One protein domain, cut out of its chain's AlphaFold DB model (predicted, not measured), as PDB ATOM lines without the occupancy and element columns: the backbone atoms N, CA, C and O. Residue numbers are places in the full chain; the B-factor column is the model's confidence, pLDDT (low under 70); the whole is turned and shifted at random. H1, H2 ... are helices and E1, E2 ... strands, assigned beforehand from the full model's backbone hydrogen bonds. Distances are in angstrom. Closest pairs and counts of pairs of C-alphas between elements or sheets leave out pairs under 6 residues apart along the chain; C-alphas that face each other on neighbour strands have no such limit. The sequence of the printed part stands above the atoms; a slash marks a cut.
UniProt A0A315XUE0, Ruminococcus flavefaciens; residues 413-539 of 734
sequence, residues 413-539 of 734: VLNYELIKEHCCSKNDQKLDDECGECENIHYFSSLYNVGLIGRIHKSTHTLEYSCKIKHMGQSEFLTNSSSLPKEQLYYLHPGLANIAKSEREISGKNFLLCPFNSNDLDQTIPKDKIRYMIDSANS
ATOM      1  N   VAL A 413     183.295 239.436 182.877       92.19
ATOM      2  CA  VAL A 413     182.966 238.080 183.346       92.19
ATOM      3  C   VAL A 413     182.597 237.181 182.172       92.19
ATOM      4  O   VAL A 413     181.687 237.469 181.405       92.19
ATOM      5  N   LEU A 414     183.291 236.055 182.043       92.12
ATOM      6  CA  LEU A 414     183.227 235.181 180.877       92.12
ATOM      7  C   LEU A 414     182.828 233.768 181.291       92.12
ATOM      8  O   LEU A 414     183.297 233.269 182.312       92.12
ATOM      9  N   ASN A 415     182.023 233.093 180.477       90.12
ATOM     10  CA  ASN A 415     181.864 231.641 180.550       90.12
ATOM     11  C   ASN A 415     182.828 230.948 179.570       90.12
ATOM     12  O   ASN A 415     183.519 231.592 178.772       90.12
ATOM     13  N   TYR A 416     182.894 229.622 179.644       87.12
ATOM     14  CA  TYR A 416     183.808 228.840 178.814       87.12
ATOM     15  C   TYR A 416     183.487 228.951 177.314       87.12
ATOM     16  O   TYR A 416     184.387 228.964 176.475       87.12
ATOM     17  N   GLU A 417     182.212 229.076 176.959       84.25
ATOM     18  CA  GLU A 417     181.755 229.215 175.582       84.25
ATOM     19  C   GLU A 417     182.194 230.548 174.955       84.25
ATOM     20  O   GLU A 417     182.686 230.531 173.828       84.25
ATOM     21  N   LEU A 418     182.106 231.674 175.681       86.94
ATOM     22  CA  LEU A 418     182.645 232.973 175.246       86.94
ATOM     23  C   LEU A 418     184.162 232.913 175.076       86.94
ATOM     24  O   LEU A 418     184.708 233.450 174.113       86.94
ATOM     25  N   ILE A 419     184.848 232.238 176.002       88.94
ATOM     26  CA  ILE A 419     186.292 232.011 175.906       88.94
ATOM     27  C   ILE A 419     186.627 231.265 174.617       88.94
ATOM     28  O   ILE A 419     187.523 231.684 173.883       88.94
ATOM     29  N   LYS A 420     185.897 230.188 174.310       83.94
ATOM     30  CA  LYS A 420     186.106 229.418 173.081       83.94
ATOM     31  C   LYS A 420     185.857 230.281 171.845       83.94
ATOM     32  O   LYS A 420     186.708 230.320 170.967       83.94
ATOM     33  N   GLU A 421     184.746 231.013 171.806       84.56
ATOM     34  CA  GLU A 421     184.373 231.877 170.681       84.56
ATOM     35  C   GLU A 421     185.430 232.943 170.385       84.56
ATOM     36  O   GLU A 421     185.940 233.009 169.267       84.56
ATOM     37  N   HIS A 422     185.824 233.729 171.388       87.19
ATOM     38  CA  HIS A 422     186.808 234.794 171.196       87.19
ATOM     39  C   HIS A 422     188.216 234.253 170.927       87.19
ATOM     40  O   HIS A 422     188.958 234.852 170.150       87.19
ATOM     41  N   CYS A 423     188.592 233.118 171.526       83.88
ATOM     42  CA  CYS A 423     189.883 232.485 171.253       83.88
ATOM     43  C   CYS A 423     189.949 231.955 169.812       83.88
ATOM     44  O   CYS A 423     190.905 232.252 169.098       83.88
ATOM     45  N   CYS A 424     188.917 231.229 169.362       81.31
ATOM     46  CA  CYS A 424     188.817 230.715 167.995       81.31
ATOM     47  C   CYS A 424     188.758 231.855 166.973       81.31
ATOM     48  O   CYS A 424     189.518 231.838 166.010       81.31
ATOM     49  N   SER A 425     187.927 232.876 167.215       83.12
ATOM     50  CA  SER A 425     187.807 234.038 166.327       83.12
ATOM     51  C   SER A 425     189.113 234.816 166.204       83.12
ATOM     52  O   SER A 425     189.405 235.312 165.123       83.12
ATOM     53  N   LYS A 426     189.899 234.948 167.280       84.75
ATOM     54  CA  LYS A 426     191.173 235.678 167.232       84.75
ATOM     55  C   LYS A 426     192.285 234.885 166.544       84.75
ATOM     56  O   LYS A 426     193.184 235.487 165.970       84.75
ATOM     57  N   ASN A 427     192.236 233.559 166.637       80.31
ATOM     58  CA  ASN A 427     193.224 232.657 166.048       80.31
ATOM     59  C   ASN A 427     192.819 232.126 164.660       80.31
ATOM     60  O   ASN A 427     193.503 231.237 164.157       80.31
ATOM     61  N   ASP A 428     191.723 232.625 164.072       76.56
ATOM     62  CA  ASP A 428     191.130 232.147 162.812       76.56
ATOM     63  C   ASP A 428     190.895 230.617 162.782       76.56
ATOM     64  O   ASP A 428     191.073 229.948 161.761       76.56
ATOM     65  N   GLN A 429     190.494 230.042 163.922       72.62
ATOM     66  CA  GLN A 429     190.243 228.605 164.101       72.62
ATOM     67  C   GLN A 429     188.751 228.268 164.134       72.62
ATOM     68  O   GLN A 429     187.908 229.109 164.458       72.62
ATOM     69  N   LYS A 430     188.406 227.010 163.829       67.69
ATOM     70  CA  LYS A 430     187.015 226.552 163.897       67.69
ATOM     71  C   LYS A 430     186.612 226.286 165.345       67.69
ATOM     72  O   LYS A 430     187.399 225.824 166.164       67.69
ATOM     73  N   LEU A 431     185.339 226.539 165.644       61.38
ATOM     74  CA  LEU A 431     184.747 226.338 166.970       61.38
ATOM     75  C   LEU A 431     184.751 224.881 167.445       61.38
ATOM     76  O   LEU A 431     184.522 224.665 168.628       61.38
ATOM     77  N   ASP A 432     184.983 223.893 166.580       58.25
ATOM     78  CA  ASP A 432     184.969 222.470 166.948       58.25
ATOM     79  C   ASP A 432     186.347 221.932 167.351       58.25
ATOM     80  O   ASP A 432     186.426 220.858 167.945       58.25
ATOM     81  N   ASP A 433     187.417 222.695 167.114       58.91
ATOM     82  CA  ASP A 433     188.775 222.258 167.424       58.91
ATOM     83  C   ASP A 433     188.976 222.163 168.950       58.91
ATOM     84  O   ASP A 433     188.523 223.014 169.735       58.91
ATOM     85  N   GLU A 434     189.644 221.099 169.406       59.16
ATOM     86  CA  GLU A 434     190.021 220.980 170.809       59.16
ATOM     87  C   GLU A 434     191.121 221.996 171.130       59.16
ATOM     88  O   GLU A 434     192.229 221.962 170.599       59.16
ATOM     89  N   CYS A 435     190.833 222.888 172.079       58.19
ATOM     90  CA  CYS A 435     191.753 223.937 172.523       58.19
ATOM     91  C   CYS A 435     193.085 223.377 173.088       58.19
ATOM     92  O   CYS A 435     194.022 224.125 173.317       58.19
ATOM     93  N   GLY A 436     193.213 222.066 173.321       57.12
ATOM     94  CA  GLY A 436     194.462 221.437 173.764       57.12
ATOM     95  C   GLY A 436     195.583 221.413 172.716       57.12
ATOM     96  O   GLY A 436     196.743 221.307 173.108       57.12
ATOM     97  N   GLU A 437     195.264 221.546 171.421       54.78
ATOM     98  CA  GLU A 437     196.209 221.295 170.312       54.78
ATOM     99  C   GLU A 437     196.515 222.525 169.439       54.78
ATOM    100  O   GLU A 437     197.199 222.430 168.424       54.78
ATOM    101  N   CYS A 438     196.031 223.708 169.814       61.12
ATOM    102  CA  CYS A 438     196.247 224.913 169.016       61.12
ATOM    103  C   CYS A 438     197.712 225.401 169.101       61.12
ATOM    104  O   CYS A 438     198.222 225.671 170.189       61.12
ATOM    105  N   GLU A 439     198.371 225.542 167.940       65.12
ATOM    106  CA  GLU A 439     199.766 226.011 167.802       65.12
ATOM    107  C   GLU A 439     199.948 227.526 168.060       65.12
ATOM    108  O   GLU A 439     201.070 228.016 168.280       65.12
ATOM    109  N   ASN A 440     198.835 228.267 168.040       74.44
ATOM    110  CA  ASN A 440     198.768 229.712 168.241       74.44
ATOM    111  C   ASN A 440     198.728 230.091 169.732       74.44
ATOM    112  O   ASN A 440     198.793 229.248 170.629       74.44
ATOM    113  N   ILE A 441     198.697 231.396 170.015       77.06
ATOM    114  CA  ILE A 441     198.651 231.893 171.391       77.06
ATOM    115  C   ILE A 441     197.286 231.568 172.005       77.06
ATOM    116  O   ILE A 441     196.230 231.940 171.492       77.06
ATOM    117  N   HIS A 442     197.315 230.922 173.167       85.38
ATOM    118  CA  HIS A 442     196.156 230.719 174.024       85.38
ATOM    119  C   HIS A 442     195.957 231.948 174.906       85.38
ATOM    120  O   HIS A 442     196.370 231.946 176.064       85.38
ATOM    121  N   TYR A 443     195.342 233.005 174.369       89.00
ATOM    122  CA  TYR A 443     195.216 234.310 175.038       89.00
ATOM    123  C   TYR A 443     194.682 234.211 176.475       89.00
ATOM    124  O   TYR A 443     195.285 234.748 177.401       89.00
ATOM    125  N   PHE A 444     193.605 233.452 176.691       91.62
ATOM    126  CA  PHE A 444     193.018 233.278 178.022       91.62
ATOM    127  C   PHE A 444     193.910 232.478 178.980       91.62
ATOM    128  O   PHE A 444     194.056 232.866 180.137       91.62
ATOM    129  N   SER A 445     194.540 231.397 178.509       90.19
ATOM    130  CA  SER A 445     195.494 230.619 179.318       90.19
ATOM    131  C   SER A 445     196.716 231.458 179.685       90.19
ATOM    132  O   SER A 445     197.146 231.460 180.831       90.19
ATOM    133  N   SER A 446     197.230 232.222 178.724       90.19
ATOM    134  CA  SER A 446     198.350 233.145 178.885       90.19
ATOM    135  C   SER A 446     198.055 234.202 179.954       90.19
ATOM    136  O   SER A 446     198.812 234.338 180.913       90.19
ATOM    137  N   LEU A 447     196.897 234.867 179.867       93.38
ATOM    138  CA  LEU A 447     196.444 235.845 180.861       93.38
ATOM    139  C   LEU A 447     196.164 235.216 182.236       93.38
ATOM    140  O   LEU A 447     196.477 235.817 183.264       93.38
ATOM    141  N   TYR A 448     195.610 234.003 182.284       93.56
ATOM    142  CA  TYR A 448     195.432 233.253 183.531       93.56
ATOM    143  C   TYR A 448     196.777 232.931 184.189       93.56
ATOM    144  O   TYR A 448     196.947 233.125 185.394       93.56
ATOM    145  N   ASN A 449     197.754 232.487 183.397       90.38
ATOM    146  CA  ASN A 449     199.068 232.091 183.881       90.38
ATOM    147  C   ASN A 449     199.849 233.231 184.512       90.38
ATOM    148  O   ASN A 449     200.618 232.972 185.429       90.38
ATOM    149  N   VAL A 450     199.619 234.467 184.070       89.94
ATOM    150  CA  VAL A 450     200.249 235.664 184.634       89.94
ATOM    151  C   VAL A 450     199.374 236.385 185.667       89.94
ATOM    152  O   VAL A 450     199.737 237.463 186.120       89.94
ATOM    153  N   GLY A 451     198.232 235.810 186.064       92.19
ATOM    154  CA  GLY A 451     197.373 236.371 187.114       92.19
ATOM    155  C   GLY A 451     196.517 237.567 186.680       92.19
ATOM    156  O   GLY A 451     196.116 238.366 187.520       92.19
ATOM    157  N   LEU A 452     196.222 237.697 185.384       94.06
ATOM    158  CA  LEU A 452     195.332 238.727 184.832       94.06
ATOM    159  C   LEU A 452     193.895 238.241 184.600       94.06
ATOM    160  O   LEU A 452     192.986 239.058 184.443       94.06
ATOM    161  N   ILE A 453     193.686 236.924 184.610       93.88
ATOM    162  CA  ILE A 453     192.364 236.293 184.614       93.88
ATOM    163  C   ILE A 453     192.246 235.397 185.838       93.88
ATOM    164  O   ILE A 453     193.116 234.567 186.109       93.88
ATOM    165  N   GLY A 454     191.153 235.565 186.573       93.44
ATOM    166  CA  GLY A 454     190.751 234.677 187.647       93.44
ATOM    167  C   GLY A 454     189.624 233.738 187.229       93.44
ATOM    168  O   GLY A 454     189.035 233.850 186.154       93.44
ATOM    169  N   ARG A 455     189.325 232.786 188.109       93.38
ATOM    170  CA  ARG A 455     188.248 231.807 187.962       93.38
ATOM    171  C   ARG A 455     187.316 231.847 189.158       93.38
ATOM    172  O   ARG A 455     187.758 232.086 190.285       93.38
ATOM    173  N   ILE A 456     186.048 231.538 188.927       92.81
ATOM    174  CA  ILE A 456     185.091 231.304 190.003       92.81
ATOM    175  C   ILE A 456     185.000 229.799 190.227       92.81
ATOM    176  O   ILE A 456     184.393 229.067 189.452       92.81
ATOM    177  N   HIS A 457     185.643 229.342 191.297       91.50
ATOM    178  CA  HIS A 457     185.757 227.936 191.635       91.50
ATOM    179  C   HIS A 457     184.618 227.493 192.547       91.50
ATOM    180  O   HIS A 457     184.407 228.083 193.612       91.50
ATOM    181  N   LYS A 458     183.944 226.404 192.168       91.25
ATOM    182  CA  LYS A 458     182.966 225.722 193.016       91.25
ATOM    183  C   LYS A 458     183.644 224.628 193.840       91.25
ATOM    184  O   LYS A 458     184.125 223.640 193.288       91.25
ATOM    185  N   SER A 459     183.634 224.782 195.159       87.88
ATOM    186  CA  SER A 459     184.132 223.776 196.098       87.88
ATOM    187  C   SER A 459     183.353 222.467 195.951       87.88
ATOM    188  O   SER A 459     182.124 222.455 196.023       87.88
ATOM    189  N   THR A 460     184.056 221.348 195.782       86.88
ATOM    190  CA  THR A 460     183.442 220.011 195.742       86.88
ATOM    191  C   THR A 460     182.913 219.573 197.108       86.88
ATOM    192  O   THR A 460     181.989 218.768 197.168       86.88
ATOM    193  N   HIS A 461     183.469 220.118 198.195       85.81
ATOM    194  CA  HIS A 461     183.111 219.761 199.568       85.81
ATOM    195  C   HIS A 461     181.968 220.618 200.120       85.81
ATOM    196  O   HIS A 461     181.006 220.080 200.659       85.81
ATOM    197  N   THR A 462     182.062 221.945 199.985       85.69
ATOM    198  CA  THR A 462     181.081 222.886 200.563       85.69
ATOM    199  C   THR A 462     180.009 223.322 199.566       85.69
ATOM    200  O   THR A 462     178.987 223.871 199.965       85.69
ATOM    201  N   LEU A 463     180.204 223.064 198.264       83.19
ATOM    202  CA  LEU A 463     179.358 223.558 197.163       83.19
ATOM    203  C   LEU A 463     179.267 225.093 197.079       83.19
ATOM    204  O   LEU A 463     178.406 225.618 196.364       83.19
ATOM    205  N   GLU A 464     180.149 225.796 197.785       88.06
ATOM    206  CA  GLU A 464     180.290 227.248 197.758       88.06
ATOM    207  C   GLU A 464     181.153 227.688 196.577       88.06
ATOM    208  O   GLU A 464     182.021 226.949 196.100       88.06
ATOM    209  N   TYR A 465     180.913 228.910 196.115       89.00
ATOM    210  CA  TYR A 465     181.650 229.527 195.020       89.00
ATOM    211  C   TYR A 465     182.649 230.535 195.577       89.00
ATOM    212  O   TYR A 465     182.298 231.315 196.454       89.00
ATOM    213  N   SER A 466     183.875 230.534 195.064       89.94
ATOM    214  CA  SER A 466     184.953 231.426 195.514       89.94
ATOM    215  C   SER A 466     185.775 231.933 194.335       89.94
ATOM    216  O   SER A 466     186.026 231.190 193.381       89.94
ATOM    217  N   CYS A 467     186.225 233.180 194.404       89.88
ATOM    218  CA  CYS A 467     187.125 233.753 193.414       89.88
ATOM    219  C   CYS A 467     188.553 233.262 193.654       89.88
ATOM    220  O   CYS A 467     189.060 233.302 194.771       89.88
ATOM    221  N   LYS A 468     189.238 232.831 192.594       89.94
ATOM    222  CA  LYS A 468     190.658 232.466 192.641       89.94
ATOM    223  C   LYS A 468     191.400 233.116 191.486       89.94
ATOM    224  O   LYS A 468     190.995 232.960 190.340       89.94
ATOM    225  N   ILE A 469     192.510 233.778 191.779       90.56
ATOM    226  CA  ILE A 469     193.428 234.331 190.781       90.56
ATOM    227  C   ILE A 469     194.850 233.925 191.157       90.56
ATOM    228  O   ILE A 469     195.157 233.811 192.347       90.56
ATOM    229  N   LYS A 470     195.706 233.647 190.167       88.25
ATOM    230  CA  LYS A 470     197.113 233.341 190.448       88.25
ATOM    231  C   LYS A 470     197.762 234.566 191.094       88.25
ATOM    232  O   LYS A 470     197.583 235.688 190.625       88.25
ATOM    233  N   HIS A 471     198.515 234.344 192.169       83.44
ATOM    234  CA  HIS A 471     199.352 235.398 192.730       83.44
ATOM    235  C   HIS A 471     200.438 235.737 191.702       83.44
ATOM    236  O   HIS A 471     200.978 234.844 191.058       83.44
ATOM    237  N   MET A 472     200.823 237.001 191.577       77.06
ATOM    238  CA  MET A 472     201.824 237.453 190.591       77.06
ATOM    239  C   MET A 472     203.205 236.808 190.766       77.06
ATOM    240  O   MET A 472     203.980 236.632 189.835       77.06
ATOM    241  N   GLY A 473     203.520 236.413 191.995       69.25
ATOM    242  CA  GLY A 473     204.696 235.593 192.284       69.25
ATOM    243  C   GLY A 473     204.613 234.163 191.729       69.25
ATOM    244  O   GLY A 473     205.630 233.488 191.685       69.25
ATOM    245  N   GLN A 474     203.445 233.670 191.342       78.94
ATOM    246  CA  GLN A 474     203.219 232.320 190.814       78.94
ATOM    247  C   GLN A 474     203.058 232.328 189.288       78.94
ATOM    248  O   GLN A 474     202.573 231.348 188.725       78.94
ATOM    249  N   SER A 475     203.416 233.435 188.630       80.69
ATOM    250  CA  SER A 475     203.231 233.570 187.193       80.69
ATOM    251  C   SER A 475     204.048 232.540 186.414       80.69
ATOM    252  O   SER A 475     205.226 232.313 186.689       80.69
ATOM    253  N   GLU A 476     203.409 231.949 185.410       81.31
ATOM    254  CA  GLU A 476     204.016 231.035 184.445       81.31
ATOM    255  C   GLU A 476     204.033 231.717 183.074       81.31
ATOM    256  O   GLU A 476     203.011 232.209 182.600       81.31
ATOM    257  N   PHE A 477     205.178 231.750 182.398       80.56
ATOM    258  CA  PHE A 477     205.306 232.431 181.101       80.56
ATOM    259  C   PHE A 477     204.999 231.474 179.945       80.56
ATOM    260  O   PHE A 477     205.813 231.247 179.050       80.56
ATOM    261  N   LEU A 478     203.831 230.832 180.016       79.25
ATOM    262  CA  LEU A 478     203.365 229.863 179.031       79.25
ATOM    263  C   LEU A 478     202.241 230.467 178.187       79.25
ATOM    264  O   LEU A 478     201.160 230.771 178.691       79.25
ATOM    265  N   THR A 479     202.490 230.597 176.884       73.50
ATOM    266  CA  THR A 479     201.569 231.226 175.925       73.50
ATOM    267  C   THR A 479     200.832 230.242 175.021       73.50
ATOM    268  O   THR A 479     199.795 230.600 174.478       73.50
ATOM    269  N   ASN A 480     201.345 229.019 174.847       71.19
ATOM    270  CA  ASN A 480     200.835 228.063 173.847       71.19
ATOM    271  C   ASN A 480     200.225 226.812 174.496       71.19
ATOM    272  O   ASN A 480     199.923 225.844 173.810       71.19
ATOM    273  N   SER A 481     200.125 226.784 175.824       74.19
ATOM    274  CA  SER A 481     199.620 225.631 176.561       74.19
ATOM    275  C   SER A 481     198.230 225.911 177.104       74.19
ATOM    276  O   SER A 481     198.030 226.892 177.833       74.19
ATOM    277  N   SER A 482     197.299 224.999 176.833       79.31
ATOM    278  CA  SER A 482     195.995 224.982 177.487       79.31
ATOM    279  C   SER A 482     196.174 224.668 178.973       79.31
ATOM    280  O   SER A 482     196.397 223.531 179.379       79.31
ATOM    281  N   SER A 483     196.171 225.725 179.778       83.94
ATOM    282  CA  SER A 483     196.436 225.696 181.229       83.94
ATOM    283  C   SER A 483     195.312 226.357 182.023       83.94
ATOM    284  O   SER A 483     195.304 226.307 183.254       83.94
ATOM    285  N   LEU A 484     194.333 226.935 181.319       87.31
ATOM    286  CA  LEU A 484     193.114 227.454 181.904       87.31
ATOM    287  C   LEU A 484     192.290 226.293 182.504       87.31
ATOM    288  O   LEU A 484     191.874 225.393 181.769       87.31
ATOM    289  N   PRO A 485     192.020 226.285 183.822       88.62
ATOM    290  CA  PRO A 485     191.202 225.249 184.444       88.62
ATOM    291  C   PRO A 485     189.780 225.282 183.893       88.62
ATOM    292  O   PRO A 485     189.249 226.370 183.698       88.62
ATOM    293  N   LYS A 486     189.140 224.123 183.701       86.88
ATOM    294  CA  LYS A 486     187.732 224.040 183.279       86.88
ATOM    295  C   LYS A 486     186.811 224.467 184.427       86.88
ATOM    296  O   LYS A 486     186.621 223.712 185.376       86.88
ATOM    297  N   GLU A 487     186.255 225.667 184.333       90.62
ATOM    298  CA  GLU A 487     185.314 226.254 185.289       90.62
ATOM    299  C   GLU A 487     184.132 226.868 184.536       90.62
ATOM    300  O   GLU A 487     184.202 227.113 183.334       90.62
ATOM    301  N   GLN A 488     183.034 227.120 185.248       87.31
ATOM    302  CA  GLN A 488     181.836 227.709 184.639       87.31
ATOM    303  C   GLN A 488     182.023 229.189 184.302       87.31
ATOM    304  O   GLN A 488     181.437 229.675 183.339       87.31
ATOM    305  N   LEU A 489     182.810 229.900 185.112       92.62
ATOM    306  CA  LEU A 489     182.994 231.338 185.007       92.62
ATOM    307  C   LEU A 489     184.441 231.746 185.280       92.62
ATOM    308  O   LEU A 489     185.125 231.200 186.154       92.62
ATOM    309  N   TYR A 490     184.844 232.789 184.575       94.81
ATOM    310  CA  TYR A 490     186.132 233.456 184.647       94.81
ATOM    311  C   TYR A 490     185.903 234.957 184.744       94.81
ATOM    312  O   TYR A 490     184.850 235.456 184.348       94.81
ATOM    313  N   TYR A 491     186.884 235.680 185.263       94.38
ATOM    314  CA  TYR A 491     186.801 237.129 185.388       94.38
ATOM    315  C   TYR A 491     188.133 237.793 185.060       94.38
ATOM    316  O   TYR A 491     189.204 237.224 185.291       94.38
ATOM    317  N   LEU A 492     188.070 239.012 184.537       94.81
ATOM    318  CA  LEU A 492     189.244 239.841 184.299       94.81
ATOM    319  C   LEU A 492     189.680 240.523 185.603       94.81
ATOM    320  O   LEU A 492     188.857 241.002 186.388       94.81
ATOM    321  N   HIS A 493     190.990 240.618 185.823       94.38
ATOM    322  CA  HIS A 493     191.540 241.497 186.854       94.38
ATOM    323  C   HIS A 493     191.046 242.945 186.624       94.38
ATOM    324  O   HIS A 493     191.000 243.367 185.466       94.38
ATOM    325  N   PRO A 494     190.723 243.746 187.663       93.00
ATOM    326  CA  PRO A 494     190.130 245.076 187.472       93.00
ATOM    327  C   PRO A 494     190.957 246.009 186.585       93.00
ATOM    328  O   PRO A 494     190.411 246.696 185.727       93.00
ATOM    329  N   GLY A 495     192.286 245.974 186.718       94.31
ATOM    330  CA  GLY A 495     193.185 246.718 185.835       94.31
ATOM    331  C   GLY A 495     193.038 246.329 184.359       94.31
ATOM    332  O   GLY A 495     193.028 247.210 183.506       94.31
ATOM    333  N   LEU A 496     192.844 245.039 184.055       95.62
ATOM    334  CA  LEU A 496     192.625 244.556 182.688       95.62
ATOM    335  C   LEU A 496     191.214 244.898 182.190       95.62
ATOM    336  O   LEU A 496     191.064 245.328 181.049       95.62
ATOM    337  N   ALA A 497     190.198 244.765 183.048       94.50
ATOM    338  CA  ALA A 497     188.823 245.159 182.741       94.50
ATOM    339  C   ALA A 497     188.720 246.658 182.409       94.50
ATOM    340  O   ALA A 497     188.055 247.032 181.446       94.50
ATOM    341  N   ASN A 498     189.431 247.515 183.149       93.88
ATOM    342  CA  ASN A 498     189.485 248.953 182.887       93.88
ATOM    343  C   ASN A 498     190.180 249.275 181.554       93.88
ATOM    344  O   ASN A 498     189.738 250.184 180.853       93.88
ATOM    345  N   ILE A 499     191.227 248.527 181.172       95.69
ATOM    346  CA  ILE A 499     191.823 248.652 179.831       95.69
ATOM    347  C   ILE A 499     190.798 248.236 178.770       95.69
ATOM    348  O   ILE A 499     190.500 249.033 177.887       95.69
ATOM    349  N   ALA A 500     190.208 247.040 178.882       94.69
ATOM    350  CA  ALA A 500     189.227 246.531 177.919       94.69
ATOM    351  C   ALA A 500     188.052 247.501 177.719       94.69
ATOM    352  O   ALA A 500     187.661 247.787 176.587       94.69
ATOM    353  N   LYS A 501     187.543 248.072 178.817       92.75
ATOM    354  CA  LYS A 501     186.511 249.108 178.797       92.75
ATOM    355  C   LYS A 501     186.944 250.331 177.985       92.75
ATOM    356  O   LYS A 501     186.232 250.714 177.062       92.75
ATOM    357  N   SER A 502     188.103 250.919 178.296       93.44
ATOM    358  CA  SER A 502     188.599 252.107 177.585       93.44
ATOM    359  C   SER A 502     188.834 251.850 176.095       93.44
ATOM    360  O   SER A 502     188.434 252.664 175.271       93.44
ATOM    361  N   GLU A 503     189.438 250.718 175.730       93.56
ATOM    362  CA  GLU A 503     189.718 250.384 174.324       93.56
ATOM    363  C   GLU A 503     188.433 250.192 173.506       93.56
ATOM    364  O   GLU A 503     188.355 250.552 172.327       93.56
ATOM    365  N   ARG A 504     187.379 249.670 174.140       90.00
ATOM    366  CA  ARG A 504     186.061 249.540 173.515       90.00
ATOM    367  C   ARG A 504     185.351 250.866 173.365       90.00
ATOM    368  O   ARG A 504     184.829 251.118 172.284       90.00
ATOM    369  N   GLU A 505     185.392 251.716 174.385       88.06
ATOM    370  CA  GLU A 505     184.855 253.078 174.314       88.06
ATOM    371  C   GLU A 505     185.518 253.871 173.175       88.06
ATOM    372  O   GLU A 505     184.816 254.487 172.374       88.06
ATOM    373  N   ILE A 506     186.845 253.771 173.027       88.69
ATOM    374  CA  ILE A 506     187.600 254.357 171.902       88.69
ATOM    375  C   ILE A 506     187.129 253.785 170.557       88.69
ATOM    376  O   ILE A 506     187.003 254.516 169.577       88.69
ATOM    377  N   SER A 507     186.822 252.489 170.514       82.50
ATOM    378  CA  SER A 507     186.320 251.799 169.320       82.50
ATOM    379  C   SER A 507     184.810 251.979 169.081       82.50
ATOM    380  O   SER A 507     184.256 251.326 168.197       82.50
ATOM    381  N   GLY A 508     184.114 252.802 169.878       78.38
ATOM    382  CA  GLY A 508     182.660 252.992 169.794       78.38
ATOM    383  C   GLY A 508     181.830 251.756 170.175       78.38
ATOM    384  O   GLY A 508     180.653 251.670 169.825       78.38
ATOM    385  N   LYS A 509     182.427 250.781 170.870       81.69
ATOM    386  CA  LYS A 509     181.788 249.544 171.340       81.69
ATOM    387  C   LYS A 509     181.434 249.662 172.829       81.69
ATOM    388  O   LYS A 509     182.204 250.187 173.626       81.69
ATOM    389  N   ASN A 510     180.298 249.092 173.237       80.50
ATOM    390  CA  ASN A 510     179.917 249.023 174.654       80.50
ATOM    391  C   ASN A 510     180.689 247.915 175.391       80.50
ATOM    392  O   ASN A 510     180.942 246.850 174.819       80.50
ATOM    393  N   PHE A 511     181.013 248.140 176.666       84.69
ATOM    394  CA  PHE A 511     181.587 247.141 177.574       84.69
ATOM    395  C   PHE A 511     180.685 246.958 178.796       84.69
ATOM    396  O   PHE A 511     180.362 247.925 179.490       84.69
ATOM    397  N   LEU A 512     180.268 245.719 179.047       83.88
ATOM    398  CA  LEU A 512     179.361 245.364 180.129       83.88
ATOM    399  C   LEU A 512     180.154 244.947 181.361       83.88
ATOM    400  O   LEU A 512     180.697 243.846 181.411       83.88
ATOM    401  N   LEU A 513     180.201 245.832 182.352       83.56
ATOM    402  CA  LEU A 513     180.786 245.513 183.648       83.56
ATOM    403  C   LEU A 513     179.779 244.724 184.490       83.56
ATOM    404  O   LEU A 513     178.635 245.154 184.658       83.56
ATOM    405  N   CYS A 514     180.213 243.610 185.070       82.12
ATOM    406  CA  CYS A 514     179.422 242.866 186.029       82.12
ATOM    407  C   CYS A 514     179.055 243.776 187.219       82.12
ATOM    408  O   CYS A 514     179.933 244.385 187.837       82.12
ATOM    409  N   PRO A 515     177.765 243.884 187.588       70.44
ATOM    410  CA  PRO A 515     177.337 244.743 188.694       70.44
ATOM    411  C   PRO A 515     177.741 244.189 190.068       70.44
ATOM    412  O   PRO A 515     177.650 244.892 191.077       70.44
ATOM    413  N   PHE A 516     178.153 242.924 190.121       75.75
ATOM    414  CA  PHE A 516     178.586 242.252 191.335       75.75
ATOM    415  C   PHE A 516     180.104 242.197 191.402       75.75
ATOM    416  O   PHE A 516     180.777 242.099 190.379       75.75
ATOM    417  N   ASN A 517     180.647 242.189 192.617       69.69
ATOM    418  CA  ASN A 517     182.073 241.960 192.800       69.69
ATOM    419  C   ASN A 517     182.421 240.495 192.476       69.69
ATOM    420  O   ASN A 517     182.376 239.624 193.341       69.69
ATOM    421  N   SER A 518     182.763 240.227 191.218       60.72
ATOM    422  CA  SER A 518     183.247 238.938 190.709       60.72
ATOM    423  C   SER A 518     184.690 238.624 191.119       60.72
ATOM    424  O   SER A 518     185.190 237.558 190.765       60.72
ATOM    425  N   ASN A 519     185.345 239.515 191.878       64.69
ATOM    426  CA  ASN A 519     186.771 239.458 192.205       64.69
ATOM    427  C   ASN A 519     187.025 239.519 193.728       64.69
ATOM    428  O   ASN A 519     188.152 239.803 194.140       64.69
ATOM    429  N   ASP A 520     186.009 239.301 194.576       71.81
ATOM    430  CA  ASP A 520     186.212 239.237 196.032       71.81
ATOM    431  C   ASP A 520     186.815 237.880 196.422       71.81
ATOM    432  O   ASP A 520     186.165 236.838 196.352       71.81
ATOM    433  N   LEU A 521     188.090 237.896 196.809       68.00
ATOM    434  CA  LEU A 521     188.891 236.694 197.049       68.00
ATOM    435  C   LEU A 521     188.552 235.968 198.363       68.00
ATOM    436  O   LEU A 521     188.914 234.801 198.497       68.00
ATOM    437  N   ASP A 522     187.835 236.610 199.295       66.88
ATOM    438  CA  ASP A 522     187.547 236.037 200.624       66.88
ATOM    439  C   ASP A 522     186.065 235.709 200.834       66.88
ATOM    440  O   ASP A 522     185.703 235.076 201.827       66.88
ATOM    441  N   GLN A 523     185.192 236.141 199.924       73.44
ATOM    442  CA  GLN A 523     183.761 235.933 200.074       73.44
ATOM    443  C   GLN A 523     183.273 234.761 199.238       73.44
ATOM    444  O   GLN A 523     183.567 234.623 198.049       73.44
ATOM    445  N   THR A 524     182.445 233.936 199.872       84.25
ATOM    446  CA  THR A 524     181.607 232.997 199.142       84.25
ATOM    447  C   THR A 524     180.637 233.789 198.279       84.25
ATOM    448  O   THR A 524     179.880 234.613 198.798       84.25
ATOM    449  N   ILE A 525     180.623 233.528 196.978       84.50
ATOM    450  CA  ILE A 525     179.692 234.187 196.068       84.50
ATOM    451  C   ILE A 525     178.319 233.505 196.193       84.50
ATOM    452  O   ILE A 525     178.217 232.288 195.990       84.50
ATOM    453  N   PRO A 526     177.251 234.262 196.500       83.88
ATOM    454  CA  PRO A 526     175.887 233.748 196.503       83.88
ATOM    455  C   PRO A 526     175.482 233.116 195.160       83.88
ATOM    456  O   PRO A 526     175.850 233.591 194.083       83.88
ATOM    457  N   LYS A 527     174.705 232.028 195.212       80.19
ATOM    458  CA  LYS A 527     174.324 231.239 194.022       80.19
ATOM    459  C   LYS A 527     173.507 232.037 193.001       80.19
ATOM    460  O   LYS A 527     173.608 231.776 191.807       80.19
ATOM    461  N   ASP A 528     172.690 232.972 193.459       73.00
ATOM    462  CA  ASP A 528     171.913 233.905 192.641       73.00
ATOM    463  C   ASP A 528     172.816 234.860 191.843       73.00
ATOM    464  O   ASP A 528     172.567 235.075 190.656       73.00
ATOM    465  N   LYS A 529     173.924 235.337 192.426       82.31
ATOM    466  CA  LYS A 529     174.926 236.137 191.701       82.31
ATOM    467  C   LYS A 529     175.661 235.317 190.646       82.31
ATOM    468  O   LYS A 529     175.861 235.794 189.534       82.31
ATOM    469  N   ILE A 530     176.015 234.068 190.962       84.50
ATOM    470  CA  ILE A 530     176.611 233.138 189.986       84.50
ATOM    471  C   ILE A 530     175.674 232.913 188.804       84.50
ATOM    472  O   ILE A 530     176.107 232.971 187.657       84.50
ATOM    473  N   ARG A 531     174.386 232.683 189.074       77.31
ATOM    474  CA  ARG A 531     173.367 232.522 188.030       77.31
ATOM    475  C   ARG A 531     173.278 233.760 187.152       77.31
ATOM    476  O   ARG A 531     173.412 233.623 185.947       77.31
ATOM    477  N   TYR A 532     173.184 234.949 187.750       80.38
ATOM    478  CA  TYR A 532     173.206 236.201 186.997       80.38
ATOM    479  C   TYR A 532     174.427 236.297 186.075       80.38
ATOM    480  O   TYR A 532     174.280 236.642 184.911       80.38
ATOM    481  N   MET A 533     175.626 235.986 186.574       84.81
ATOM    482  CA  MET A 533     176.854 236.042 185.772       84.81
ATOM    483  C   MET A 533     176.826 235.050 184.601       84.81
ATOM    484  O   MET A 533     177.192 235.418 183.488       84.81
ATOM    485  N   ILE A 534     176.358 233.816 184.831       83.19
ATOM    486  CA  ILE A 534     176.182 232.801 183.777       83.19
ATOM    487  C   ILE A 534     175.173 233.282 182.737       83.19
ATOM    488  O   ILE A 534     175.437 233.199 181.543       83.19
ATOM    489  N   ASP A 535     174.031 233.793 183.182       74.88
ATOM    490  CA  ASP A 535     172.950 234.253 182.316       74.88
ATOM    491  C   ASP A 535     173.375 235.483 181.501       74.88
ATOM    492  O   ASP A 535     173.113 235.542 180.301       74.88
ATOM    493  N   SER A 536     174.131 236.398 182.113       78.31
ATOM    494  CA  SER A 536     174.728 237.561 181.453       78.31
ATOM    495  C   SER A 536     175.741 237.147 180.389       78.31
ATOM    496  O   SER A 536     175.609 237.556 179.234       78.31
ATOM    497  N   ALA A 537     176.664 236.237 180.710       82.31
ATOM    498  CA  ALA A 537     177.594 235.673 179.734       82.31
ATOM    499  C   ALA A 537     176.865 234.925 178.598       82.31
ATOM    500  O   ALA A 537     177.161 235.111 177.417       82.31
ATOM    501  N   ASN A 538     175.848 234.127 178.929       77.00
ATOM    502  CA  ASN A 538     175.030 233.412 177.952       77.00
ATOM    503  C   ASN A 538     174.207 234.350 177.074       77.00
ATOM    504  O   ASN A 538     173.988 234.045 175.907       77.00
ATOM    505  N   SER A 539     173.739 235.483 177.593       71.31
ATOM    506  CA  SER A 539     172.953 236.434 176.809       71.31
ATOM    507  C   SER A 539     173.767 237.072 175.685       71.31
ATOM    508  O   SER A 539     173.201 237.319 174.616       71.31
TER     509      SER A 539
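Overview. This is residues 413 to 539 of the 734 residues of a protein of Ruminococcus flavefaciens (UniProt A0A315XUE0). A small, twisted antiparallel sheet of four strands forms the middle, with H4 laid across one face and the short H2 on the opposite face. H1 and H3 lead away from opposite ends of the E1 and E4 pair, and three long unnamed stretches run round the outside. The 127 printed residues hold four named helices and four named strands, in the order E1 H1 H2 E2 E3 E4 H3 H4, with sheet order E1 E4 E2 E3. The class is mixed, helices and strands, though under half of the residues, 61, are in named elements. The whole is compact, with a radius of gyration of the C-alphas of 14.7 A and spans of 38 by 37 by 31 A.

Arrangement. E1, residues 413 to 415, is an edge strand and the antiparallel neighbour of E4, residues 489 to 492, with N 414 and O 490 2.8 A apart, within hydrogen-bond range. H1, residues 416 to 426, only grazes the sheet, with residues 416 to 419. H1 and H2, residues 443 to 449, only just touch, with 3 pairs of C-alphas within 8 A, the closest those of Cys 423 and Tyr 443 at 6.8 A. H2 lies over E2, residues 453 to 458, at a height over the sheet of 7.5 A, and only just stands up from it, rising 43 degrees. E1, H1, H2 and E2 form a split strand-helix-strand unit, two strands running the same way with E4 between them in the sheet, and its crossover is right-handed. E2 and E4 are antiparallel, with N 456 and O 489 2.9 A apart. E2 and the edge strand E3, residues 465 to 468, form a hairpin, with N 457 and O 466 2.8 A apart. H3, residues 494 to 506, only grazes the sheet and touches no helix. H4, residues 527 to 539, runs across the strands at 76 degrees to E1 on the local plane, at a height over the sheet of 8.8 A; its closest C-alphas to E1 are those of Ala 537 and Leu 414, 5.8 A apart. In H1, H2, H3 and H4 every O i to N i+4 pair is within hydrogen-bond range.

Along the chain. E1 begins at C-alpha 413, (182.966, 238.080, 183.346). From first to last C-alpha, H1 is 15.3 A long, E2 16.5 A, H3 18.3 A and H4 18.0 A; H2, E1, E3 and E4 are shorter. H3 begins at C-alpha 494, (190.130, 245.076, 187.472), and H4 ends at C-alpha 539, (172.953, 236.434, 176.809).

Size, cuts and confidence. The two C-alphas farthest apart, those of His 461 and Gly 508, are 44.6 A apart. The printed part has no cut. The links H1 to H2, E3 to E4 and H3 to H4 are long, with 16, 20 and 20 residues. Mean pLDDT of the printed part is 82.7; residues 430 to 439, 473, 517 to 519 and 521 to 522 are under 70.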